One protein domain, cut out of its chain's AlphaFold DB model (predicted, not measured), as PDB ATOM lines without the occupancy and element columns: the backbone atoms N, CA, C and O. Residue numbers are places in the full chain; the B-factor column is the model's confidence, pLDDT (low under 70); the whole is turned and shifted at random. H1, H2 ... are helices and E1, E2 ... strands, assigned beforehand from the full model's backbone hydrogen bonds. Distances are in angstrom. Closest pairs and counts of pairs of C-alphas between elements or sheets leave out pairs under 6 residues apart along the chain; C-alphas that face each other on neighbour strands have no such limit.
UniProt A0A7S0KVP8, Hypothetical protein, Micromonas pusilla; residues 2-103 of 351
ATOM      1  N   GLU A   2     -35.409 -15.839  16.553       81.75
ATOM      2  CA  GLU A   2     -36.580 -16.150  17.397       81.75
ATOM      3  C   GLU A   2     -36.453 -15.583  18.826       81.75
ATOM      4  O   GLU A   2     -37.279 -14.781  19.256       81.75
ATOM      5  N   LYS A   3     -35.335 -15.857  19.520       87.06
ATOM      6  CA  LYS A   3     -35.044 -15.291  20.855       87.06
ATOM      7  C   LYS A   3     -35.138 -13.757  20.904       87.06
ATOM      8  O   LYS A   3     -35.653 -13.208  21.874       87.06
ATOM      9  N   VAL A   4     -34.682 -13.069  19.854       93.06
ATOM     10  CA  VAL A   4     -34.707 -11.596  19.774       93.06
ATOM     11  C   VAL A   4     -36.138 -11.074  19.641       93.06
ATOM     12  O   VAL A   4     -36.462 -10.067  20.268       93.06
ATOM     13  N   ALA A   5     -37.000 -11.758  18.880       94.50
ATOM     14  CA  ALA A   5     -38.406 -11.380  18.725       94.50
ATOM     15  C   ALA A   5     -39.140 -11.433  20.068       94.50
ATOM     16  O   ALA A   5     -39.760 -10.453  20.489       94.50
ATOM     17  N   PHE A   6     -38.975 -12.531  20.802       97.69
ATOM     18  CA  PHE A   6     -39.557 -12.625  22.127       97.69
ATOM     19  C   PHE A   6     -38.953 -11.602  23.113       97.69
ATOM     20  O   PHE A   6     -39.676 -11.043  23.937       97.69
ATOM     21  N   ASP A   7     -37.640 -11.325  23.063       97.62
ATOM     22  CA  ASP A   7     -37.009 -10.327  23.946       97.62
ATOM     23  C   ASP A   7     -37.537  -8.911  23.660       97.62
ATOM     24  O   ASP A   7     -37.723  -8.107  24.580       97.62
ATOM     25  N   ALA A   8     -37.827  -8.609  22.391       96.75
ATOM     26  CA  ALA A   8     -38.495  -7.379  21.986       96.75
ATOM     27  C   ALA A   8     -39.945  -7.316  22.494       96.75
ATOM     28  O   ALA A   8     -40.372  -6.256  22.962       96.75
ATOM     29  N   ALA A   9     -40.678  -8.434  22.482       97.06
ATOM     30  CA  ALA A   9     -42.020  -8.524  23.057       97.06
ATOM     31  C   ALA A   9     -42.003  -8.252  24.566       97.06
ATOM     32  O   ALA A   9     -42.717  -7.367  25.031       97.06
ATOM     33  N   THR A  10     -41.101  -8.898  25.316       98.19
ATOM     34  CA  THR A  10     -40.897  -8.632  26.750       98.19
ATOM     35  C   THR A  10     -40.627  -7.150  27.017       98.19
ATOM     36  O   THR A  10     -41.212  -6.564  27.927       98.19
ATOM     37  N   LYS A  11     -39.746  -6.511  26.234       98.00
ATOM     38  CA  LYS A  11     -39.450  -5.075  26.387       98.00
ATOM     39  C   LYS A  11     -40.652  -4.194  26.051       98.00
ATOM     40  O   LYS A  11     -40.842  -3.179  26.710       98.00
ATOM     41  N   THR A  12     -41.438  -4.568  25.045       97.50
ATOM     42  CA  THR A  12     -42.655  -3.849  24.650       97.50
ATOM     43  C   THR A  12     -43.713  -3.937  25.743       97.50
ATOM     44  O   THR A  12     -44.181  -2.901  26.203       97.50
ATOM     45  N   MET A  13     -44.007  -5.140  26.241       96.56
ATOM     46  CA  MET A  13     -44.999  -5.357  27.300       96.56
ATOM     47  C   MET A  13     -44.650  -4.638  28.606       96.56
ATOM     48  O   MET A  13     -45.536  -4.175  29.309       96.56
ATOM     49  N   LYS A  14     -43.355  -4.495  28.921       95.50
ATOM     50  CA  LYS A  14     -42.896  -3.723  30.089       95.50
ATOM     51  C   LYS A  14     -43.027  -2.205  29.924       95.50
ATOM     52  O   LYS A  14     -42.941  -1.487  30.915       95.50
ATOM     53  N   LYS A  15     -43.158  -1.708  28.691       95.44
ATOM     54  CA  LYS A  15     -43.266  -0.272  28.382       95.44
ATOM     55  C   LYS A  15     -44.705   0.164  28.137       95.44
ATOM     56  O   LYS A  15     -45.078   1.259  28.543       95.44
ATOM     57  N   VAL A  16     -45.476  -0.659  27.435       94.62
ATOM     58  CA  VAL A  16     -46.842  -0.345  27.017       94.62
ATOM     59  C   VAL A  16     -47.817  -0.815  28.085       94.62
ATOM     60  O   VAL A  16     -47.792  -1.977  28.486       94.62
ATOM     61  N   ARG A  17     -48.698   0.090  28.504       92.12
ATOM     62  CA  ARG A  17     -49.796  -0.182  29.431       92.12
ATOM     63  C   ARG A  17     -51.132  -0.103  28.699       92.12
ATOM     64  O   ARG A  17     -51.227   0.533  27.651       92.12
ATOM     65  N   GLY A  18     -52.134  -0.785  29.238       94.56
ATOM     66  CA  GLY A  18     -53.454  -0.937  28.630       94.56
ATOM     67  C   GLY A  18     -53.735  -2.379  28.217       94.56
ATOM     68  O   GLY A  18     -53.175  -3.316  28.784       94.56
ATOM     69  N   ALA A  19     -54.606  -2.539  27.225       97.44
ATOM     70  CA  ALA A  19     -55.081  -3.830  26.742       97.44
ATOM     71  C   ALA A  19     -54.729  -4.024  25.268       97.44
ATOM     72  O   ALA A  19     -54.882  -3.102  24.464       97.44
ATOM     73  N   TYR A  20     -54.255  -5.215  24.906       97.81
ATOM     74  CA  TYR A  20     -53.889  -5.524  23.529       97.81
ATOM     75  C   TYR A  20     -53.782  -7.028  23.277       97.81
ATOM     76  O   TYR A  20     -53.188  -7.781  24.046       97.81
ATOM     77  N   SER A  21     -54.273  -7.421  22.104       98.25
ATOM     78  CA  SER A  21     -53.963  -8.686  21.443       98.25
ATOM     79  C   SER A  21     -53.315  -8.342  20.110       98.25
ATOM     80  O   SER A  21     -53.937  -7.697  19.267       98.25
ATOM     81  N   VAL A  22     -52.049  -8.708  19.931       98.31
ATOM     82  CA  VAL A  22     -51.254  -8.303  18.769       98.31
ATOM     83  C   VAL A  22     -50.932  -9.520  17.922       98.31
ATOM     84  O   VAL A  22     -50.488 -10.536  18.445       98.31
ATOM     85  N   ILE A  23     -51.108  -9.383  16.609       98.12
ATOM     86  CA  ILE A  23     -50.643 -10.328  15.593       98.12
ATOM     87  C   ILE A  23     -49.775  -9.533  14.616       98.12
ATOM     88  O   ILE A  23     -50.183  -8.479  14.128       98.12
ATOM     89  N   THR A  24     -48.566 -10.010  14.344       97.38
ATOM     90  CA  THR A  24     -47.628  -9.396  13.403       97.38
ATOM     91  C   THR A  24     -46.854 -10.463  12.634       97.38
ATOM     92  O   THR A  24     -46.814 -11.625  13.026       97.38
ATOM     93  N   MET A  25     -46.228 -10.076  11.527       96.50
ATOM     94  CA  MET A  25     -45.328 -10.942  10.768       96.50
ATOM     95  C   MET A  25     -43.943 -10.321  10.730       96.50
ATOM     96  O   MET A  25     -43.783  -9.139  10.424       96.50
ATOM     97  N   ILE A  26     -42.934 -11.135  11.015       96.19
ATOM     98  CA  ILE A  26     -41.535 -10.734  10.933       96.19
ATOM     99  C   ILE A  26     -40.917 -11.505   9.769       96.19
ATOM    100  O   ILE A  26     -40.902 -12.738   9.765       96.19
ATOM    101  N   ASN A  27     -40.423 -10.773   8.767       93.81
ATOM    102  CA  ASN A  27     -39.826 -11.364   7.571       93.81
ATOM    103  C   ASN A  27     -38.739 -12.383   7.953       93.81
ATOM    104  O   ASN A  27     -37.891 -12.087   8.792       93.81
ATOM    105  N   GLN A  28     -38.772 -13.566   7.335       90.62
ATOM    106  CA  GLN A  28     -37.863 -14.694   7.604       90.62
ATOM    107  C   GLN A  28     -37.901 -15.272   9.034       90.62
ATOM    108  O   GLN A  28     -37.093 -16.137   9.358       90.62
ATOM    109  N   VAL A  29     -38.817 -14.820   9.897       95.06
ATOM    110  CA  VAL A  29     -38.965 -15.322  11.276       95.06
ATOM    111  C   VAL A  29     -40.326 -15.977  11.494       95.06
ATOM    112  O   VAL A  29     -40.382 -16.990  12.177       95.06
ATOM    113  N   GLY A  30     -41.399 -15.448  10.901       96.19
ATOM    114  CA  GLY A  30     -42.734 -16.058  10.945       96.19
ATOM    115  C   GLY A  30     -43.826 -15.145  11.503       96.19
ATOM    116  O   GLY A  30     -43.646 -13.926  11.617       96.19
ATOM    117  N   LEU A  31     -44.977 -15.744  11.825       98.06
ATOM    118  CA  LEU A  31     -46.103 -15.064  12.465       98.06
ATOM    119  C   LEU A  31     -45.847 -14.995  13.966       98.06
ATOM    120  O   LEU A  31     -45.660 -16.015  14.619       98.06
ATOM    121  N   PHE A  32     -45.867 -13.795  14.520       98.31
ATOM    122  CA  PHE A  32     -45.627 -13.544  15.929       98.31
ATOM    123  C   PHE A  32     -46.865 -12.904  16.546       98.31
ATOM    124  O   PHE A  32     -47.398 -11.934  16.008       98.31
ATOM    125  N   ALA A  33     -47.329 -13.427  17.673       98.62
ATOM    126  CA  ALA A  33     -48.496 -12.893  18.356       98.62
ATOM    127  C   ALA A  33     -48.265 -12.821  19.858       98.62
ATOM    128  O   ALA A  33     -47.502 -13.606  20.413       98.62
ATOM    129  N   PHE A  34     -48.891 -11.859  20.526       98.50
ATOM    130  CA  PHE A  34     -48.746 -11.702  21.965       98.50
ATOM    131  C   PHE A  34     -49.917 -10.953  22.595       98.50
ATOM    132  O   PHE A  34     -50.601 -10.174  21.928       98.50
ATOM    133  N   ARG A  35     -50.130 -11.193  23.888       98.50
ATOM    134  CA  ARG A  35     -51.270 -10.675  24.655       98.50
ATOM    135  C   ARG A  35     -50.794  -9.851  25.848       98.50
ATOM    136  O   ARG A  35     -49.738 -10.135  26.418       98.50
ATOM    137  N   ASP A  36     -51.552  -8.823  26.218       97.81
ATOM    138  CA  ASP A  36     -51.247  -7.984  27.379       97.81
ATOM    139  C   ASP A  36     -51.158  -8.788  28.689       97.81
ATOM    140  O   ASP A  36     -51.691  -9.894  28.808       97.81
ATOM    141  N   GLN A  37     -50.461  -8.235  29.687       96.44
ATOM    142  CA  GLN A  37     -50.189  -8.910  30.965       96.44
ATOM    143  C   GLN A  37     -51.443  -9.191  31.807       96.44
ATOM    144  O   GLN A  37     -51.378  -9.978  32.747       96.44
ATOM    145  N   ASN A  38     -52.566  -8.551  31.488       97.19
ATOM    146  CA  ASN A  38     -53.833  -8.742  32.179       97.19
ATOM    147  C   ASN A  38     -54.777  -9.663  31.383       97.19
ATOM    148  O   ASN A  38     -55.824 -10.064  31.881       97.19
ATOM    149  N   GLY A  39     -54.425 -10.025  30.145       97.38
ATOM    150  CA  GLY A  39     -55.261 -10.840  29.272       97.38
ATOM    151  C   GLY A  39     -56.624 -10.210  28.977       97.38
ATOM    152  O   GLY A  39     -57.601 -10.945  28.839       97.38
ATOM    153  N   ILE A  40     -56.716  -8.877  28.896       98.25
ATOM    154  CA  ILE A  40     -58.007  -8.172  28.806       98.25
ATOM    155  C   ILE A  40     -58.701  -8.451  27.469       98.25
ATOM    156  O   ILE A  40     -59.890  -8.772  27.447       98.25
ATOM    157  N   ARG A  41     -57.981  -8.317  26.346       98.38
ATOM    158  CA  ARG A  41     -58.506  -8.622  25.001       98.38
ATOM    159  C   ARG A  41     -58.320 -10.103  24.674       98.38
ATOM    160  O   ARG A  41     -57.303 -10.663  25.079       98.38
ATOM    161  N   PRO A  42     -59.245 -10.753  23.952       98.25
ATOM    162  CA  PRO A  42     -59.132 -12.175  23.652       98.25
ATOM    163  C   PRO A  42     -58.100 -12.445  22.544       98.25
ATOM    164  O   PRO A  42     -57.837 -11.593  21.688       98.25
ATOM    165  N   LEU A  43     -57.461 -13.615  22.600       98.69
ATOM    166  CA  LEU A  43     -56.529 -14.111  21.586       98.69
ATOM    167  C   LEU A  43     -56.418 -15.632  21.718       98.69
ATOM    168  O   LEU A  43     -56.004 -16.129  22.764       98.69
ATOM    169  N   VAL A  44     -56.773 -16.364  20.667       98.56
ATOM    170  CA  VAL A  44     -56.912 -17.824  20.681       98.56
ATOM    171  C   VAL A  44     -56.023 -18.456  19.617       98.56
ATOM    172  O   VAL A  44     -55.856 -17.901  18.531       98.56
ATOM    173  N   ILE A  45     -55.463 -19.626  19.931       98.69
ATOM    174  CA  ILE A  45     -54.655 -20.451  19.032       98.69
ATOM    175  C   ILE A  45     -55.523 -21.586  18.481       98.69
ATOM    176  O   ILE A  45     -56.170 -22.310  19.245       98.69
ATOM    177  N   GLY A  46     -55.498 -21.760  17.162       98.19
ATOM    178  CA  GLY A  46     -56.090 -22.894  16.459       98.19
ATOM    179  C   GLY A  46     -55.026 -23.738  15.759       98.19
ATOM    180  O   GLY A  46     -53.947 -23.239  15.433       98.19
ATOM    181  N   GLN A  47     -55.337 -25.010  15.516       97.50
ATOM    182  CA  GLN A  47     -54.470 -25.963  14.821       97.50
ATOM    183  C   GLN A  47     -55.271 -26.835  13.850       97.50
ATOM    184  O   GLN A  47     -56.419 -27.187  14.125       97.50
ATOM    185  N   ARG A  48     -54.656 -27.222  12.734       96.00
ATOM    186  CA  ARG A  48     -55.142 -28.287  11.844       96.00
ATOM    187  C   ARG A  48     -53.979 -29.059  11.235       96.00
ATOM    188  O   ARG A  48     -52.835 -28.625  11.329       96.00
ATOM    189  N   LYS A  49     -54.280 -30.166  10.559       94.38
ATOM    190  CA  LYS A  49     -53.324 -30.817   9.657       94.38
ATOM    191  C   LYS A  49     -53.200 -30.041   8.349       94.38
ATOM    192  O   LYS A  49     -54.182 -29.460   7.883       94.38
ATOM    193  N   ALA A  50     -52.000 -30.034   7.782       90.88
ATOM    194  CA  ALA A  50     -51.710 -29.335   6.543       90.88
ATOM    195  C   ALA A  50     -52.605 -29.824   5.396       90.88
ATOM    196  O   ALA A  50     -52.846 -31.020   5.219       90.88
ATOM    197  N   VAL A  51     -53.099 -28.878   4.598       89.00
ATOM    198  CA  VAL A  51     -54.015 -29.177   3.480       89.00
ATOM    199  C   VAL A  51     -53.290 -29.712   2.242       89.00
ATOM    200  O   VAL A  51     -53.932 -30.213   1.323       89.00
ATOM    201  N   ASP A  52     -51.957 -29.626   2.222       88.12
ATOM    202  CA  ASP A  52     -51.088 -30.146   1.161       88.12
ATOM    203  C   ASP A  52     -50.847 -31.669   1.255       88.12
ATOM    204  O   ASP A  52     -50.137 -32.232   0.423       88.12
ATOM    205  N   GLY A  53     -51.438 -32.340   2.251       82.19
ATOM    206  CA  GLY A  53     -51.276 -33.775   2.496       82.19
ATOM    207  C   GLY A  53     -49.992 -34.144   3.243       82.19
ATOM    208  O   GLY A  53     -49.736 -35.331   3.446       82.19
ATOM    209  N   SER A  54     -49.184 -33.164   3.665       86.75
ATOM    210  CA  SER A  54     -48.050 -33.409   4.559       86.75
ATOM    211  C   SER A  54     -48.523 -33.698   5.990       86.75
ATOM    212  O   SER A  54     -49.533 -33.165   6.443       86.75
ATOM    213  N   ASP A  55     -47.771 -34.507   6.745       86.56
ATOM    214  CA  ASP A  55     -48.033 -34.746   8.179       86.56
ATOM    215  C   ASP A  55     -47.510 -33.595   9.058       86.56
ATOM    216  O   ASP A  55     -46.863 -33.788  10.087       86.56
ATOM    217  N   ARG A  56     -47.737 -32.360   8.609       89.81
ATOM    218  CA  ARG A  56     -47.386 -31.143   9.339       89.81
ATOM    219  C   ARG A  56     -48.632 -30.525   9.935       89.81
ATOM    220  O   ARG A  56     -49.734 -30.663   9.403       89.81
ATOM    221  N   ASP A  57     -48.429 -29.809  11.026       93.38
ATOM    222  CA  ASP A  57     -49.479 -29.016  11.636       93.38
ATOM    223  C   ASP A  57     -49.417 -27.583  11.099       93.38
ATOM    224  O   ASP A  57     -48.347 -26.999  10.933       93.38
ATOM    225  N   GLU A  58     -50.582 -27.013  10.827       95.88
ATOM    226  CA  GLU A  58     -50.758 -25.594  10.555       95.88
ATOM    227  C   GLU A  58     -51.400 -24.946  11.778       95.88
ATOM    228  O   GLU A  58     -52.330 -25.499  12.371       95.88
ATOM    229  N   PHE A  59     -50.937 -23.748  12.124       97.44
ATOM    230  CA  PHE A  59     -51.456 -22.979  13.248       97.44
ATOM    231  C   PHE A  59     -52.068 -21.667  12.768       97.44
ATOM    232  O   PHE A  59     -51.581 -21.038  11.826       97.44
ATOM    233  N   CYS A  60     -53.118 -21.227  13.451       96.88
ATOM    234  CA  CYS A  60     -53.713 -19.914  13.257       96.88
ATOM    235  C   CYS A  60     -53.932 -19.221  14.599       96.88
ATOM    236  O   CYS A  60     -53.990 -19.857  15.652       96.88
ATOM    237  N   VAL A  61     -54.080 -17.901  14.549       98.19
ATOM    238  CA  VAL A  61     -54.358 -17.075  15.722       98.19
ATOM    239  C   VAL A  61     -55.468 -16.097  15.361       98.19
ATOM    240  O   VAL A  61     -55.416 -15.479  14.297       98.19
ATOM    241  N   ALA A  62     -56.467 -15.957  16.225       98.38
ATOM    242  CA  ALA A  62     -57.586 -15.036  16.029       98.38
ATOM    243  C   ALA A  62     -58.063 -14.465  17.367       98.38
ATOM    244  O   ALA A  62     -57.724 -14.990  18.425       98.38
ATOM    245  N   SER A  63     -58.859 -13.394  17.331       98.31
ATOM    246  CA  SER A  63     -59.519 -12.871  18.535       98.31
ATOM    247  C   SER A  63     -60.510 -13.876  19.126       98.31
ATOM    248  O   SER A  63     -60.594 -13.992  20.338       98.31
ATOM    249  N   GLU A  64     -61.212 -14.629  18.278       98.44
ATOM    250  CA  GLU A  64     -62.234 -15.600  18.666       98.44
ATOM    251  C   GLU A  64     -62.048 -16.911  17.890       98.44
ATOM    252  O   GLU A  64     -61.654 -16.904  16.719       98.44
ATOM    253  N   ASP A  65     -62.368 -18.037  18.520       97.56
ATOM    254  CA  ASP A  65     -62.316 -19.372  17.917       97.56
ATOM    255  C   ASP A  65     -63.450 -19.644  16.920       97.56
ATOM    256  O   ASP A  65     -63.322 -20.541  16.085       97.56
ATOM    257  N   SER A  66     -64.506 -18.824  16.898       97.12
ATOM    258  CA  SER A  66     -65.539 -18.862  15.849       97.12
ATOM    259  C   SER A  66     -64.980 -18.652  14.428       97.12
ATOM    260  O   SER A  66     -65.611 -19.041  13.441       97.12
ATOM    261  N   ALA A  67     -63.768 -18.099  14.295       97.38
ATOM    262  CA  ALA A  67     -63.045 -18.009  13.026       97.38
ATOM    263  C   ALA A  67     -62.481 -19.360  12.536       97.38
ATOM    264  O   ALA A  67     -62.179 -19.504  11.351       97.38
ATOM    265  N   PHE A  68     -62.314 -20.346  13.422       97.31
ATOM    266  CA  PHE A  68     -61.581 -21.580  13.137       97.31
ATOM    267  C   PHE A  68     -62.410 -22.605  12.366       97.31
ATOM    268  O   PHE A  68     -61.923 -23.159  11.379       97.31
ATOM    269  N   GLY A  69     -63.670 -22.812  12.766       93.19
ATOM    270  CA  GLY A  69     -64.563 -23.812  12.168       93.19
ATOM    271  C   GLY A  69     -64.673 -23.707  10.640       93.19
ATOM    272  O   GLY A  69     -64.384 -24.688   9.954       93.19
ATOM    273  N   PRO A  70     -64.987 -22.524  10.070       94.06
ATOM    274  CA  PRO A  70     -65.046 -22.330   8.617       94.06
ATOM    275  C   PRO A  70     -63.727 -22.603   7.878       94.06
ATOM    276  O   PRO A  70     -63.737 -22.841   6.673       94.06
ATOM    277  N   LEU A  71     -62.595 -22.554   8.584       95.50
ATOM    278  CA  LEU A  71     -61.256 -22.796   8.046       95.50
ATOM    279  C   LEU A  71     -60.743 -24.218   8.351       95.50
ATOM    280  O   LEU A  71     -59.623 -24.555   7.964       95.50
ATOM    281  N   GLY A  72     -61.532 -25.053   9.034       95.75
ATOM    282  CA  GLY A  72     -61.143 -26.409   9.428       95.75
ATOM    283  C   GLY A  72     -60.077 -26.464  10.528       95.75
ATOM    284  O   GLY A  72     -59.403 -27.482  10.661       95.75
ATOM    285  N   PHE A  73     -59.893 -25.380  11.285       97.69
ATOM    286  CA  PHE A  73     -59.029 -25.366  12.465       97.69
ATOM    287  C   PHE A  73     -59.809 -25.810  13.705       97.69
ATOM    288  O   PHE A  73     -60.981 -25.477  13.877       97.69
ATOM    289  N   SER A  74     -59.127 -26.523  14.593       97.00
ATOM    290  CA  SER A  74     -59.605 -26.873  15.928       97.00
ATOM    291  C   SER A  74     -58.963 -25.953  16.961       97.00
ATOM    292  O   SER A  74     -57.778 -25.632  16.863       97.00
ATOM    293  N   ARG A  75     -59.729 -25.535  17.972       97.75
ATOM    294  CA  ARG A  75     -59.207 -24.727  19.082       97.75
ATOM    295  C   ARG A  75     -58.167 -25.522  19.877       97.75
ATOM    296  O   ARG A  75     -58.431 -26.650  20.279       97.75
ATOM    297  N   VAL A  76     -57.023 -24.897  20.156       97.75
ATOM    298  CA  VAL A  76     -55.987 -25.439  21.050       97.75
ATOM    299  C   VAL A  76     -56.169 -24.863  22.452       97.75
ATOM    300  O   VAL A  76     -56.474 -25.589  23.394       97.75
ATOM    301  N   ARG A  77     -55.996 -23.542  22.595       97.94
ATOM    302  CA  ARG A  77     -56.149 -22.783  23.848       97.94
ATOM    303  C   ARG A  77     -56.090 -21.280  23.585       97.94
ATOM    304  O   ARG A  77     -55.662 -20.850  22.514       97.94
ATOM    305  N   ASP A  78     -56.439 -20.489  24.588       98.50
ATOM    306  CA  ASP A  78     -56.131 -19.061  24.624       98.50
ATOM    307  C   ASP A  78     -54.615 -18.818  24.760       98.50
ATOM    308  O   ASP A  78     -53.880 -19.616  25.355       98.50
ATOM    309  N   VAL A  79     -54.149 -17.687  24.229       98.56
ATOM    310  CA  VAL A  79     -52.836 -17.121  24.565       98.56
ATOM    311  C   VAL A  79     -52.928 -16.557  25.983       98.56
ATOM    312  O   VAL A  79     -53.818 -15.757  26.280       98.56
ATOM    313  N   ASN A  80     -52.031 -16.978  26.866       98.19
ATOM    314  CA  ASN A  80     -52.014 -16.589  28.270       98.19
ATOM    315  C   ASN A  80     -51.678 -15.092  28.438       98.19
ATOM    316  O   ASN A  80     -51.015 -14.495  27.583       98.19
ATOM    317  N   PRO A  81     -52.085 -14.462  29.555       98.06
ATOM    318  CA  PRO A  81     -51.681 -13.095  29.874       98.06
ATOM    319  C   PRO A  81     -50.152 -12.943  29.871       98.06
ATOM    320  O   PRO A  81     -49.451 -13.692  30.549       98.06
ATOM    321  N   GLY A  82     -49.623 -11.988  29.101       98.12
ATOM    322  CA  GLY A  82     -48.181 -11.741  28.984       98.12
ATOM    323  C   GLY A  82     -47.387 -12.809  28.216       98.12
ATOM    324  O   GLY A  82     -46.150 -12.772  28.208       98.12
ATOM    325  N   GLU A  83     -48.066 -13.765  27.581       98.62
ATOM    326  CA  GLU A  83     -47.459 -14.738  26.676       98.62
ATOM    327  C   GLU A  83     -47.248 -14.122  25.290       98.62
ATOM    328  O   GLU A  83     -48.053 -13.331  24.788       98.62
ATOM    329  N   ALA A  84     -46.156 -14.533  24.652       98.62
ATOM    330  CA  ALA A  84     -45.980 -14.399  23.221       98.62
ATOM    331  C   ALA A  84     -45.812 -15.781  22.581       98.62
ATOM    332  O   ALA A  84     -45.275 -16.702  23.202       98.62
ATOM    333  N   ILE A  85     -46.241 -15.897  21.331       98.56
ATOM    334  CA  ILE A  85     -46.125 -17.091  20.503       98.56
ATOM    335  C   ILE A  85     -45.499 -16.747  19.153       98.56
ATOM    336  O   ILE A  85     -45.683 -15.646  18.626       98.56
ATOM    337  N   LEU A  86     -44.775 -17.704  18.589       98.44
ATOM    338  CA  LEU A  86     -44.179 -17.633  17.263       98.44
ATOM    339  C   LEU A  86     -44.581 -18.877  16.474       98.44
ATOM    340  O   LEU A  86     -44.345 -19.991  16.926       98.44
ATOM    341  N   ILE A  87     -45.155 -18.679  15.293       97.75
ATOM    342  CA  ILE A  87     -45.355 -19.726  14.294       97.75
ATOM    343  C   ILE A  87     -44.292 -19.513  13.223       97.75
ATOM    344  O   ILE A  87     -44.332 -18.529  12.476       97.75
ATOM    345  N   THR A  88     -43.306 -20.402  13.195       95.25
ATOM    346  CA  THR A  88     -42.145 -20.305  12.309       95.25
ATOM    347  C   THR A  88     -42.504 -20.706  10.866       95.25
ATOM    348  O   THR A  88     -43.516 -21.376  10.646       95.25
ATOM    349  N   PRO A  89     -41.701 -20.337   9.847       92.25
ATOM    350  CA  PRO A  89     -41.988 -20.678   8.449       92.25
ATOM    351  C   PRO A  89     -42.018 -22.187   8.162       92.25
ATOM    352  O   PRO A  89     -42.651 -22.613   7.201       92.25
ATOM    353  N   ASP A  90     -41.343 -22.994   8.985       89.81
ATOM    354  CA  ASP A  90     -41.366 -24.459   8.941       89.81
ATOM    355  C   ASP A  90     -42.570 -25.082   9.675       89.81
ATOM    356  O   ASP A  90     -42.732 -26.300   9.639       89.81
ATOM    357  N   GLY A  91     -43.444 -24.266  10.282       90.19
ATOM    358  CA  GLY A  91     -44.709 -24.699  10.884       90.19
ATOM    359  C   GLY A  91     -44.637 -25.052  12.373       90.19
ATOM    360  O   GLY A  91     -45.587 -25.618  12.907       90.19
ATOM    361  N   ARG A  92     -43.541 -24.727  13.073       93.56
ATOM    362  CA  ARG A  92     -43.426 -24.974  14.520       93.56
ATOM    363  C   ARG A  92     -44.093 -23.848  15.306       93.56
ATOM    364  O   ARG A  92     -43.876 -22.673  15.019       93.56
ATOM    365  N   LEU A  93     -44.866 -24.215  16.328       96.94
ATOM    366  CA  LEU A  93     -45.388 -23.285  17.326       96.94
ATOM    367  C   LEU A  93     -44.435 -23.225  18.525       96.94
ATOM    368  O   LEU A  93     -44.271 -24.204  19.250       96.94
ATOM    369  N   GLU A  94     -43.855 -22.056  18.765       97.38
ATOM    370  CA  GLU A  94     -43.092 -21.748  19.969       97.38
ATOM    371  C   GLU A  94     -43.871 -20.786  20.863       97.38
ATOM    372  O   GLU A  94     -44.549 -19.876  20.388       97.38
ATOM    373  N   SER A  95     -43.755 -20.964  22.176       97.75
ATOM    374  CA  SER A  95     -44.427 -20.147  23.185       97.75
ATOM    375  C   SER A  95     -43.430 -19.702  24.248       97.75
ATOM    376  O   SER A  95     -42.562 -20.475  24.666       97.75
ATOM    377  N   ARG A  96     -43.556 -18.450  24.702       98.06
ATOM    378  CA  ARG A  96     -42.759 -17.917  25.806       98.06
ATOM    379  C   ARG A  96     -43.557 -16.963  26.682       98.06
ATOM    380  O   ARG A  96     -44.051 -15.935  26.214       98.06
ATOM    381  N   GLN A  97     -43.563 -17.237  27.987       98.19
ATOM    382  CA  GLN A  97     -44.014 -16.277  28.991       98.19
ATOM    383  C   GLN A  97     -43.050 -15.085  29.016       98.19
ATOM    384  O   GLN A  97     -41.890 -15.218  29.411       98.19
ATOM    385  N   CYS A  98     -43.502 -13.923  28.546       97.94
ATOM    386  CA  CYS A  98     -42.647 -12.749  28.378       97.94
ATOM    387  C   CYS A  98     -42.693 -11.815  29.590       97.94
ATOM    388  O   CYS A  98     -41.666 -11.223  29.936       97.94
ATOM    389  N   VAL A  99     -43.853 -11.699  30.236       97.25
ATOM    390  CA  VAL A  99     -44.069 -10.984  31.505       97.25
ATOM    391  C   VAL A  99     -45.060 -11.772  32.353       97.25
ATOM    392  O   VAL A  99     -45.987 -12.340  31.796       97.25
ATOM    393  N   ASN A 100     -44.895 -11.834  33.674       95.12
ATOM    394  CA  ASN A 100     -45.893 -12.492  34.522       95.12
ATOM    395  C   ASN A 100     -47.199 -11.693  34.499       95.12
ATOM    396  O   ASN A 100     -47.170 -10.469  34.607       95.12
ATOM    397  N   GLY A 101     -48.318 -12.396  34.381       89.69
ATOM    398  CA  GLY A 101     -49.637 -11.799  34.271       89.69
ATOM    399  C   GLY A 101     -50.671 -12.550  35.094       89.69
ATOM    400  O   GLY A 101     -50.496 -13.734  35.389       89.69
ATOM    401  N   LYS A 102     -51.747 -11.859  35.463       92.75
ATOM    402  CA  LYS A 102     -52.952 -12.471  36.029       92.75
ATOM    403  C   LYS A 102     -54.094 -12.234  35.060       92.75
ATOM    404  O   LYS A 102     -54.217 -11.146  34.510       92.75
ATOM    405  N   ILE A 103     -54.911 -13.254  34.841       96.31
ATOM    406  CA  ILE A 103     -56.021 -13.157  33.902       96.31
ATOM    407  C   ILE A 103     -57.122 -12.252  34.469       96.31
ATOM    408  O   ILE A 103     -57.540 -12.388  35.617       96.31
TER     409      ILE A 103
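This is residues 2 to 103 of the 351 residues of the protein "Hypothetical protein" of Micromonas pusilla (UniProt A0A7S0KVP8). Two antiparallel sheets are set partly face to face as a small sandwich, four strands in one and three in the other, and helix H1 covers the other face of the four-stranded sheet. The hairpin of E3 and E4 reaches toward one end of the long axis, and H1 with the residues after it is toward the other. The printed part has 102 residues, with one named helix followed by seven named strands, H1 E1 E2 E3 E4 E5 E6 E7; the sheet orders are E1 - E2 - E6 - E7 and E4 - E3 - E5, and the class is mixed, helices and strands. The whole is compact, with a radius of gyration of the C-alphas of 13.6 A, and spans 43 by 29 by 17 A.

H1, residues 2 to 13, begins at C-alpha 2 (-36.580, -16.150, 17.397) and is 16.9 A long. E1, residues 21 to 26, is 16.4 A long, and E2, residues 30 to 35, 17.0 A. E3, residues 44 to 49, begins at C-alpha 44 (-56.912, -17.824, 20.681) and is 17.4 A long; E4, residues 57 to 62, is 16.7 A long. E5 holds residues 74 to 78, E6 residues 83 to 87, and E7 residues 93 to 97, ending at C-alpha 97 (-44.014, -16.277, 28.991).

H1 and the twisted sheet E1 E2 E6 E7 make two layers, a helix on one face of a sheet. H1 lies over E2 and E6 at a height over the sheet of 8.8 A; its closest C-alphas to E6 are those of Phe 6 and Ala 84, 6.8 A. On the local plane it stands at 28 degrees to E2, only just along the strands. Every O i to N i+4 pair of H1 is within hydrogen-bond range. E1 and E2 form a hairpin, with N 24 and O 32 2.8 A apart; E2 and E6 have N 33 and O 85 at 2.9 A; the hairpin E6 and E7 has N 86 and O 94 at 2.8 A. In the other sheet, the hairpin E3 and E4 has N 46 and O 60 at 2.9 A, and E3 and E5 have N 76 and O 45 at 2.9 A. The two sheets make a sandwich, two sheets face to face, their best planes 15 degrees apart and the strands of the one at 32 degrees to those of the other. The closest C-alphas of E4 and E6 are those of Phe 59 and Ile 87, 7.0 A. H1 is apart from E3, E4 and E5.

The two C-alphas farthest apart are those of Lys 15 and Gly 53, 43.1 A. The printed part has no cut. The link E4 to E5, 11 residues, is long; the chain changes sheets at the short link E2 to E3 and the tight link E5 to E6. The mean pLDDT of the printed part is 95.8, and no printed residue is under 70.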